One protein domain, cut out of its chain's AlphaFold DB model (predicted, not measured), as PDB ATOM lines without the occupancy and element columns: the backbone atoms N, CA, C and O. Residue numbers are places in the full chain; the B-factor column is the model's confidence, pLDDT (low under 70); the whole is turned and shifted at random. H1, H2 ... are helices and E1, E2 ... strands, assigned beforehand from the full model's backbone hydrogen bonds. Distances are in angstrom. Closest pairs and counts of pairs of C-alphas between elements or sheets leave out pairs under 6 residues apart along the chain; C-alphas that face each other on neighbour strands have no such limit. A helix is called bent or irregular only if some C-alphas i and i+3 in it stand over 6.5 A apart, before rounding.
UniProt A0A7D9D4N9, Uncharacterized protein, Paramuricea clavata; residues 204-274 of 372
ATOM      1  N   PRO A 204     150.700 121.744 107.170       89.06
ATOM      2  CA  PRO A 204     151.712 120.897 107.775       89.06
ATOM      3  C   PRO A 204     152.892 120.733 106.825       89.06
ATOM      4  O   PRO A 204     152.723 120.519 105.622       89.06
ATOM      5  N   VAL A 205     154.088 120.818 107.388       85.44
ATOM      6  CA  VAL A 205     155.349 120.658 106.681       85.44
ATOM      7  C   VAL A 205     156.112 119.526 107.352       85.44
ATOM      8  O   VAL A 205     156.199 119.457 108.575       85.44
ATOM      9  N   SER A 206     156.629 118.602 106.549       77.56
ATOM     10  CA  SER A 206     157.487 117.520 107.026       77.56
ATOM     11  C   SER A 206     158.731 118.100 107.704       77.56
ATOM     12  O   SER A 206     159.373 118.969 107.123       77.56
ATOM     13  N   ASN A 207     159.075 117.593 108.895       60.78
ATOM     14  CA  ASN A 207     160.114 118.122 109.800       60.78
ATOM     15  C   ASN A 207     161.514 118.324 109.177       60.78
ATOM     16  O   ASN A 207     162.370 118.934 109.810       60.78
ATOM     17  N   THR A 208     161.766 117.815 107.971       56.59
ATOM     18  CA  THR A 208     163.066 117.850 107.293       56.59
ATOM     19  C   THR A 208     163.168 118.879 106.164       56.59
ATOM     20  O   THR A 208     164.280 119.204 105.770       56.59
ATOM     21  N   ASP A 209     162.051 119.424 105.665       63.59
ATOM     22  CA  ASP A 209     162.048 120.299 104.485       63.59
ATOM     23  C   ASP A 209     161.323 121.610 104.776       63.59
ATOM     24  O   ASP A 209     160.139 121.599 105.095       63.59
ATOM     25  N   SER A 210     161.967 122.757 104.566       69.25
ATOM     26  CA  SER A 210     161.231 124.016 104.429       69.25
ATOM     27  C   SER A 210     160.402 124.012 103.134       69.25
ATOM     28  O   SER A 210     160.736 123.358 102.131       69.25
ATOM     29  N   ILE A 211     159.284 124.747 103.125       74.81
ATOM     30  CA  ILE A 211     158.568 124.985 101.870       74.81
ATOM     31  C   ILE A 211     159.444 125.910 101.015       74.81
ATOM     32  O   ILE A 211     159.714 127.049 101.366       74.81
ATOM     33  N   ILE A 212     159.885 125.417  99.861       74.50
ATOM     34  CA  ILE A 212     160.678 126.177  98.880       74.50
ATOM     35  C   ILE A 212     159.706 126.602  97.792       74.50
ATOM     36  O   ILE A 212     159.239 125.774  97.003       74.50
ATOM     37  N   THR A 213     159.363 127.881  97.803       75.56
ATOM     38  CA  THR A 213     158.400 128.513  96.903       75.56
ATOM     39  C   THR A 213     158.655 130.016  96.874       75.56
ATOM     40  O   THR A 213     159.170 130.570  97.837       75.56
ATOM     41  N   LEU A 214     158.267 130.667  95.776       76.50
ATOM     42  CA  LEU A 214     158.312 132.129  95.621       76.50
ATOM     43  C   LEU A 214     157.176 132.843  96.365       76.50
ATOM     44  O   LEU A 214     157.090 134.062  96.346       76.50
ATOM     45  N   VAL A 215     156.240 132.084  96.937       81.88
ATOM     46  CA  VAL A 215     155.155 132.656  97.729       81.88
ATOM     47  C   VAL A 215     155.682 132.926  99.125       81.88
ATOM     48  O   VAL A 215     156.038 131.980  99.830       81.88
ATOM     49  N   ASP A 216     155.672 134.191  99.530       86.56
ATOM     50  CA  ASP A 216     156.053 134.574 100.885       86.56
ATOM     51  C   ASP A 216     155.203 133.824 101.910       86.56
ATOM     52  O   ASP A 216     153.972 133.702 101.803       86.56
ATOM     53  N   HIS A 217     155.892 133.256 102.888       89.44
ATOM     54  CA  HIS A 217     155.269 132.471 103.928       89.44
ATOM     55  C   HIS A 217     156.116 132.493 105.190       89.44
ATOM     56  O   HIS A 217     157.344 132.544 105.159       89.44
ATOM     57  N   GLU A 218     155.425 132.408 106.311       89.50
ATOM     58  CA  GLU A 218     156.020 132.189 107.608       89.50
ATOM     59  C   GLU A 218     156.100 130.696 107.884       89.50
ATOM     60  O   GLU A 218     155.150 129.959 107.630       89.50
ATOM     61  N   PHE A 219     157.225 130.246 108.422       89.00
ATOM     62  CA  PHE A 219     157.440 128.871 108.851       89.00
ATOM     63  C   PHE A 219     157.802 128.849 110.337       89.00
ATOM     64  O   PHE A 219     158.484 129.755 110.828       89.00
ATOM     65  N   GLY A 220     157.336 127.831 111.057       88.75
ATOM     66  CA  GLY A 220     157.617 127.688 112.480       88.75
ATOM     67  C   GLY A 220     157.037 126.422 113.098       88.75
ATOM     68  O   GLY A 220     156.251 125.701 112.476       88.75
ATOM     69  N   ALA A 221     157.438 126.160 114.340       89.19
ATOM     70  CA  ALA A 221     156.846 125.112 115.160       89.19
ATOM     71  C   ALA A 221     155.411 125.499 115.544       89.19
ATOM     72  O   ALA A 221     155.155 126.638 115.929       89.19
ATOM     73  N   PHE A 222     154.495 124.545 115.425       89.94
ATOM     74  CA  PHE A 222     153.101 124.618 115.836       89.94
ATOM     75  C   PHE A 222     152.873 123.614 116.963       89.94
ATOM     76  O   PHE A 222     153.211 122.431 116.834       89.94
ATOM     77  N   GLU A 223     152.257 124.088 118.038       89.31
ATOM     78  CA  GLU A 223     151.955 123.294 119.226       89.31
ATOM     79  C   GLU A 223     150.481 123.450 119.582       89.31
ATOM     80  O   GLU A 223     149.983 124.563 119.746       89.31
ATOM     81  N   ASP A 224     149.775 122.328 119.688       86.81
ATOM     82  CA  ASP A 224     148.410 122.313 120.201       86.81
ATOM     83  C   ASP A 224     148.463 122.251 121.734       86.81
ATOM     84  O   ASP A 224     148.969 121.290 122.311       86.81
ATOM     85  N   LEU A 225     147.968 123.301 122.388       84.75
ATOM     86  CA  LEU A 225     147.946 123.448 123.845       84.75
ATOM     87  C   LEU A 225     146.630 122.933 124.450       84.75
ATOM     88  O   LEU A 225     146.420 123.051 125.656       84.75
ATOM     89  N   SER A 226     145.714 122.393 123.638       77.50
ATOM     90  CA  SER A 226     144.427 121.885 124.121       77.50
ATOM     91  C   SER A 226     144.544 120.563 124.888       77.50
ATOM     92  O   SER A 226     143.723 120.296 125.765       77.50
ATOM     93  N   THR A 227     145.574 119.759 124.611       60.09
ATOM     94  CA  THR A 227     145.823 118.461 125.253       60.09
ATOM     95  C   THR A 227     146.989 118.544 126.232       60.09
ATOM     96  O   THR A 227     148.070 118.017 125.984       60.09
ATOM     97  N   VAL A 228     146.779 119.191 127.378       54.84
ATOM     98  CA  VAL A 228     147.695 119.063 128.520       54.84
ATOM     99  C   VAL A 228     147.318 117.787 129.276       54.84
ATOM    100  O   VAL A 228     146.591 117.814 130.262       54.84
ATOM    101  N   SER A 229     147.742 116.631 128.770       48.25
ATOM    102  CA  SER A 229     147.771 115.389 129.550       48.25
ATOM    103  C   SER A 229     149.226 115.063 129.848       48.25
ATOM    104  O   SER A 229     150.048 114.993 128.937       48.25
ATOM    105  N   ALA A 230     149.542 114.913 131.135       48.97
ATOM    106  CA  ALA A 230     150.882 114.906 131.731       48.97
ATOM    107  C   ALA A 230     151.796 113.722 131.334       48.97
ATOM    108  O   ALA A 230     152.699 113.358 132.080       48.97
ATOM    109  N   THR A 231     151.565 113.073 130.193       45.72
ATOM    110  CA  THR A 231     152.280 111.843 129.816       45.72
ATOM    111  C   THR A 231     152.435 111.628 128.313       45.72
ATOM    112  O   THR A 231     152.993 110.614 127.905       45.72
ATOM    113  N   THR A 232     151.995 112.556 127.462       45.38
ATOM    114  CA  THR A 232     152.153 112.415 126.008       45.38
ATOM    115  C   THR A 232     152.910 113.621 125.483       45.38
ATOM    116  O   THR A 232     152.445 114.751 125.587       45.38
ATOM    117  N   SER A 233     154.113 113.377 124.969       51.50
ATOM    118  CA  SER A 233     154.956 114.364 124.296       51.50
ATOM    119  C   SER A 233     154.116 115.285 123.408       51.50
ATOM    120  O   SER A 233     153.445 114.790 122.499       51.50
ATOM    121  N   ILE A 234     154.160 116.601 123.656       59.00
ATOM    122  CA  ILE A 234     153.567 117.616 122.775       59.00
ATOM    123  C   ILE A 234     154.089 117.330 121.367       59.00
ATOM    124  O   ILE A 234     155.288 117.453 121.108       59.00
ATOM    125  N   THR A 235     153.219 116.880 120.462       66.06
ATOM    126  CA  THR A 235     153.619 116.599 119.083       66.06
ATOM    127  C   THR A 235     153.861 117.927 118.383       66.06
ATOM    128  O   THR A 235     152.941 118.499 117.796       66.06
ATOM    129  N   LYS A 236     155.094 118.432 118.471       76.69
ATOM    130  CA  LYS A 236     155.540 119.603 117.717       76.69
ATOM    131  C   LYS A 236     155.439 119.276 116.231       76.69
ATOM    132  O   LYS A 236     156.085 118.349 115.744       76.69
ATOM    133  N   GLN A 237     154.596 120.013 115.520       87.25
ATOM    134  CA  GLN A 237     154.463 119.913 114.069       87.25
ATOM    135  C   GLN A 237     155.008 121.188 113.455       87.25
ATOM    136  O   GLN A 237     154.670 122.273 113.911       87.25
ATOM    137  N   TYR A 238     155.807 121.100 112.400       88.69
ATOM    138  CA  TYR A 238     156.175 122.303 111.664       88.69
ATOM    139  C   TYR A 238     155.053 122.688 110.710       88.69
ATOM    140  O   TYR A 238     154.491 121.845 110.005       88.69
ATOM    141  N   ARG A 239     154.696 123.972 110.707       90.31
ATOM    142  CA  ARG A 239     153.650 124.505 109.839       90.31
ATOM    143  C   ARG A 239     154.102 125.767 109.136       90.31
ATOM    144  O   ARG A 239     154.960 126.497 109.627       90.31
ATOM    145  N   ALA A 240     153.497 126.003 107.978       91.00
ATOM    146  CA  ALA A 240     153.698 127.216 107.209       91.00
ATOM    147  C   ALA A 240     152.393 127.992 107.004       91.00
ATOM    148  O   ALA A 240     151.343 127.415 106.702       91.00
ATOM    149  N   PHE A 241     152.475 129.311 107.117       91.81
ATOM    150  CA  PHE A 241     151.391 130.253 106.874       91.81
ATOM    151  C   PHE A 241     151.758 131.125 105.684       91.81
ATOM    152  O   PHE A 241     152.827 131.713 105.656       91.81
ATOM    153  N   SER A 242     150.891 131.214 104.680       91.38
ATOM    154  CA  SER A 242     151.120 132.155 103.579       91.38
ATOM    155  C   SER A 242     150.960 133.591 104.078       91.38
ATOM    156  O   SER A 242     150.057 133.846 104.867       91.38
ATOM    157  N   SER A 243     151.727 134.532 103.524       89.81
ATOM    158  CA  SER A 243     151.503 135.980 103.699       89.81
ATOM    159  C   SER A 243     150.140 136.466 103.188       89.81
ATOM    160  O   SER A 243     149.737 137.597 103.421       89.81
ATOM    161  N   LYS A 244     149.417 135.618 102.445       88.88
ATOM    162  CA  LYS A 244     148.041 135.850 101.984       88.88
ATOM    163  C   LYS A 244     147.036 135.022 102.788       88.88
ATOM    164  O   LYS A 244     146.028 134.555 102.241       88.88
ATOM    165  N   CYS A 245     147.345 134.721 104.050       90.00
ATOM    166  CA  CYS A 245     146.430 134.012 104.935       90.00
ATOM    167  C   CYS A 245     145.164 134.850 105.138       90.00
ATOM    168  O   CYS A 245     145.235 136.054 105.330       90.00
ATOM    169  N   LYS A 246     143.991 134.210 105.120       87.94
ATOM    170  CA  LYS A 246     142.712 134.885 105.397       87.94
ATOM    171  C   LYS A 246     142.305 134.854 106.874       87.94
ATOM    172  O   LYS A 246     141.178 135.221 107.172       87.94
ATOM    173  N   VAL A 247     143.192 134.388 107.761       88.12
ATOM    174  CA  VAL A 247     142.986 134.143 109.203       88.12
ATOM    175  C   VAL A 247     141.851 133.166 109.511       88.12
ATOM    176  O   VAL A 247     142.103 132.101 110.060       88.12
ATOM    177  N   ILE A 248     140.625 133.455 109.092       86.00
ATOM    178  CA  ILE A 248     139.474 132.564 109.172       86.00
ATOM    179  C   ILE A 248     139.559 131.508 108.068       86.00
ATOM    180  O   ILE A 248     139.950 131.759 106.921       86.00
ATOM    181  N   SER A 249     139.182 130.281 108.410       83.00
ATOM    182  CA  SER A 249     139.170 129.171 107.480       83.00
ATOM    183  C   SER A 249     137.928 128.306 107.612       83.00
ATOM    184  O   SER A 249     137.312 128.160 108.661       83.00
ATOM    185  N   SER A 250     137.584 127.675 106.499       69.12
ATOM    186  CA  SER A 250     136.492 126.714 106.413       69.12
ATOM    187  C   SER A 250     136.887 125.301 106.872       69.12
ATOM    188  O   SER A 250     136.231 124.331 106.521       69.12
ATOM    189  N   GLY A 251     138.008 125.132 107.565       77.81
ATOM    190  CA  GLY A 251     138.551 123.818 107.897       77.81
ATOM    191  C   GLY A 251     139.856 123.972 108.658       77.81
ATOM    192  O   GLY A 251     139.940 124.798 109.551       77.81
ATOM    193  N   LYS A 252     140.889 123.201 108.298       81.25
ATOM    194  CA  LYS A 252     142.223 123.350 108.912       81.25
ATOM    195  C   LYS A 252     143.045 124.503 108.319       81.25
ATOM    196  O   LYS A 252     143.892 125.064 109.003       81.25
ATOM    197  N   CYS A 253     142.828 124.847 107.046       87.19
ATOM    198  CA  CYS A 253     143.620 125.850 106.325       87.19
ATOM    199  C   CYS A 253     142.716 126.762 105.489       87.19
ATOM    200  O   CYS A 253     141.759 126.296 104.865       87.19
ATOM    201  N   CYS A 254     143.057 128.049 105.401       89.00
ATOM    202  CA  CYS A 254     142.391 128.987 104.499       89.00
ATOM    203  C   CYS A 254     142.808 128.772 103.029       89.00
ATOM    204  O   CYS A 254     143.733 128.017 102.721       89.00
ATOM    205  N   ALA A 255     142.146 129.467 102.097       86.44
ATOM    206  CA  ALA A 255     142.430 129.351 100.664       86.44
ATOM    207  C   ALA A 255     143.873 129.743 100.288       86.44
ATOM    208  O   ALA A 255     144.474 129.062  99.455       86.44
ATOM    209  N   GLY A 256     144.429 130.789 100.916       87.56
ATOM    210  CA  GLY A 256     145.805 131.245 100.688       87.56
ATOM    211  C   GLY A 256     146.835 130.200 101.117       87.56
ATOM    212  O   GLY A 256     147.643 129.747 100.307       87.56
ATOM    213  N   CYS A 257     146.729 129.698 102.349       90.50
ATOM    214  CA  CYS A 257     147.588 128.611 102.819       90.50
ATOM    215  C   CYS A 257     147.377 127.330 101.996       90.50
ATOM    216  O   CYS A 257     148.329 126.643 101.647       90.50
ATOM    217  N   GLN A 258     146.151 127.012 101.576       90.06
ATOM    218  CA  GLN A 258     145.936 125.820 100.755       90.06
ATOM    219  C   GLN A 258     146.525 125.943  99.339       90.06
ATOM    220  O   GLN A 258     146.874 124.927  98.735       90.06
ATOM    221  N   TYR A 259     146.650 127.158  98.800       89.62
ATOM    222  CA  TYR A 259     147.399 127.402  97.569       89.62
ATOM    223  C   TYR A 259     148.894 127.118  97.762       89.62
ATOM    224  O   TYR A 259     149.473 126.387  96.956       89.62
ATOM    225  N   LEU A 260     149.475 127.585  98.873       89.88
ATOM    226  CA  LEU A 260     150.858 127.286  99.267       89.88
ATOM    227  C   LEU A 260     151.116 125.769  99.307       89.88
ATOM    228  O   LEU A 260     152.034 125.278  98.656       89.88
ATOM    229  N   HIS A 261     150.237 125.009  99.968       88.81
ATOM    230  CA  HIS A 261     150.334 123.545 100.025       88.81
ATOM    231  C   HIS A 261     150.273 122.882  98.646       88.81
ATOM    232  O   HIS A 261     151.014 121.945  98.367       88.81
ATOM    233  N   LYS A 262     149.406 123.364  97.745       89.12
ATOM    234  CA  LYS A 262     149.319 122.820  96.381       89.12
ATOM    235  C   LYS A 262     150.602 123.049  95.585       89.12
ATOM    236  O   LYS A 262     150.958 122.188  94.783       89.12
ATOM    237  N   ILE A 263     151.264 124.192  95.766       86.31
ATOM    238  CA  ILE A 263     152.558 124.453  95.127       86.31
ATOM    239  C   ILE A 263     153.610 123.486  95.669       86.31
ATOM    240  O   ILE A 263     154.304 122.857  94.871       86.31
ATOM    241  N   ASP A 264     153.682 123.318  96.992       85.56
ATOM    242  CA  ASP A 264     154.636 122.397  97.618       85.56
ATOM    243  C   ASP A 264     154.422 120.947  97.160       85.56
ATOM    244  O   ASP A 264     155.364 120.280  96.738       85.56
ATOM    245  N   LEU A 265     153.171 120.476  97.124       86.00
ATOM    246  CA  LEU A 265     152.845 119.142  96.614       86.00
ATOM    247  C   LEU A 265     153.256 118.961  95.151       86.00
ATOM    248  O   LEU A 265     153.863 117.952  94.807       86.00
ATOM    249  N   LYS A 266     152.975 119.944  94.285       84.19
ATOM    250  CA  LYS A 266     153.407 119.896  92.878       84.19
ATOM    251  C   LYS A 266     154.929 119.859  92.756       84.19
ATOM    252  O   LYS A 266     155.448 119.164  91.888       84.19
ATOM    253  N   ARG A 267     155.645 120.598  93.608       80.19
ATOM    254  CA  ARG A 267     157.111 120.572  93.666       80.19
ATOM    255  C   ARG A 267     157.613 119.188  94.078       80.19
ATOM    256  O   ARG A 267     158.459 118.636  93.385       80.19
ATOM    257  N   LYS A 268     157.086 118.630  95.171       80.12
ATOM    258  CA  LYS A 268     157.460 117.299  95.677       80.12
ATOM    259  C   LYS A 268     157.186 116.207  94.644       80.12
ATOM    260  O   LYS A 268     158.073 115.409  94.379       80.12
ATOM    261  N   HIS A 269     156.027 116.253  93.988       82.31
ATOM    262  CA  HIS A 269     155.669 115.333  92.908       82.31
ATOM    263  C   HIS A 269     156.641 115.405  91.727       82.31
ATOM    264  O   HIS A 269     157.117 114.385  91.242       82.31
ATOM    265  N   ARG A 270     156.996 116.619  91.284       74.81
ATOM    266  CA  ARG A 270     158.009 116.785  90.234       74.81
ATOM    267  C   ARG A 270     159.345 116.193  90.665       74.81
ATOM    268  O   ARG A 270     159.949 115.486  89.876       74.81
ATOM    269  N   LYS A 271     159.789 116.443  91.899       73.81
ATOM    270  CA  LYS A 271     161.042 115.872  92.413       73.81
ATOM    271  C   LYS A 271     161.019 114.342  92.438       73.81
ATOM    272  O   LYS A 271     162.002 113.740  92.037       73.81
ATOM    273  N   SER A 272     159.910 113.718  92.840       76.94
ATOM    274  CA  SER A 272     159.803 112.253  92.857       76.94
ATOM    275  C   SER A 272     159.770 111.617  91.462       76.94
ATOM    276  O   SER A 272     160.162 110.468  91.319       76.94
ATOM    277  N   GLU A 273     159.309 112.342  90.438       74.38
ATOM    278  CA  GLU A 273     159.237 111.841  89.054       74.38
ATOM    279  C   GLU A 273     160.486 112.151  88.214       74.38
ATOM    280  O   GLU A 273     160.661 111.599  87.125       74.38
ATOM    281  N   ILE A 274     161.364 113.050  88.672       66.56
ATOM    282  CA  ILE A 274     162.579 113.405  87.936       66.56
ATOM    283  C   ILE A 274     163.617 112.292  88.113       66.56
ATOM    284  O   ILE A 274     164.360 112.247  89.084       66.56
TER     285      ILE A 274
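AT A GLANCE: This is residues 204 to 274 of the 372 residues of an uncharacterized protein of Paramuricea clavata (UniProt A0A7D9D4N9). The model is a V: a long antiparallel hairpin of two strands, E1 and E2, makes one arm, and a single helix, H1, makes the other, its first part meeting E2 near that strand's end, while residues 204 to 216, with no named element, lie between the arms, with residues 204 to 205 paired to E2. The hairpin's loop, residues 226 to 233, sticks out at one end of the longest axis, and residues 269 to 274, of which 269 to 273 belong to H1, stick out beyond the body at the other. The printed part has 71 residues, with two named strands and then one named helix along the chain; the class is mixed, helices and strands, with 33 residues, under half, in named elements. The whole is loose, with a radius of gyration of the C-alphas of 14.1 A, and only just elongated, spanning 45 by 29 by 18 A.

HOW THE PARTS SIT: Start at residues 204 to 205, a short stretch that pairs antiparallel with residues 238 to 239 of E2, the strand of residues 237 to 242. Go on to E1, residues 217 to 224, which bends by 60 degrees at residue 221. E1 and E2 form a hairpin and are antiparallel neighbours, with 141 degrees between their directions. Look at N 222 and O 237, 2.7 A apart, and at N 218 and O 241, 2.8 A apart, both within hydrogen-bond range. The C-alphas of His 217 and Ser 242 face each other at 4.2 A. H1, residues 255 to 273, comes closest to E2 at the C-alphas of Ser 242 and Cys 257, 5.1 A apart. H1 and E1 are only just apart, with their closest C-alphas at 8.3 A. In H1, every O i to N i+4 pair is within hydrogen-bond range.

IN THESE COORDINATES: Find C-alpha 217 at (155.269, 132.471, 103.928); from there E1 runs 20.4 A to C-alpha 224 at (148.410, 122.313, 120.201). E2 begins at Gln 237 and runs 16.5 A to Ser 242. Find C-alpha 255 at (142.430, 129.351, 100.664), where H1 begins; it runs 26.9 A to C-alpha 273 at (159.237, 111.841, 89.054) and is not bent.

THE WHOLE: The two C-alphas farthest apart are those of Ala 230 and Ile 274, at 45.4 A. Without the stretches that stand free, the body of 57 residues spans 30 by 28 by 16 A. The printed part has no cut, and the links from E1 to E2 and from E2 to H1 are both long, with 12 residues each. The mean pLDDT of the printed part is 79.2; look for values under 70 at residues 207 to 210, residues 227 to 235, residue 250 and residue 274.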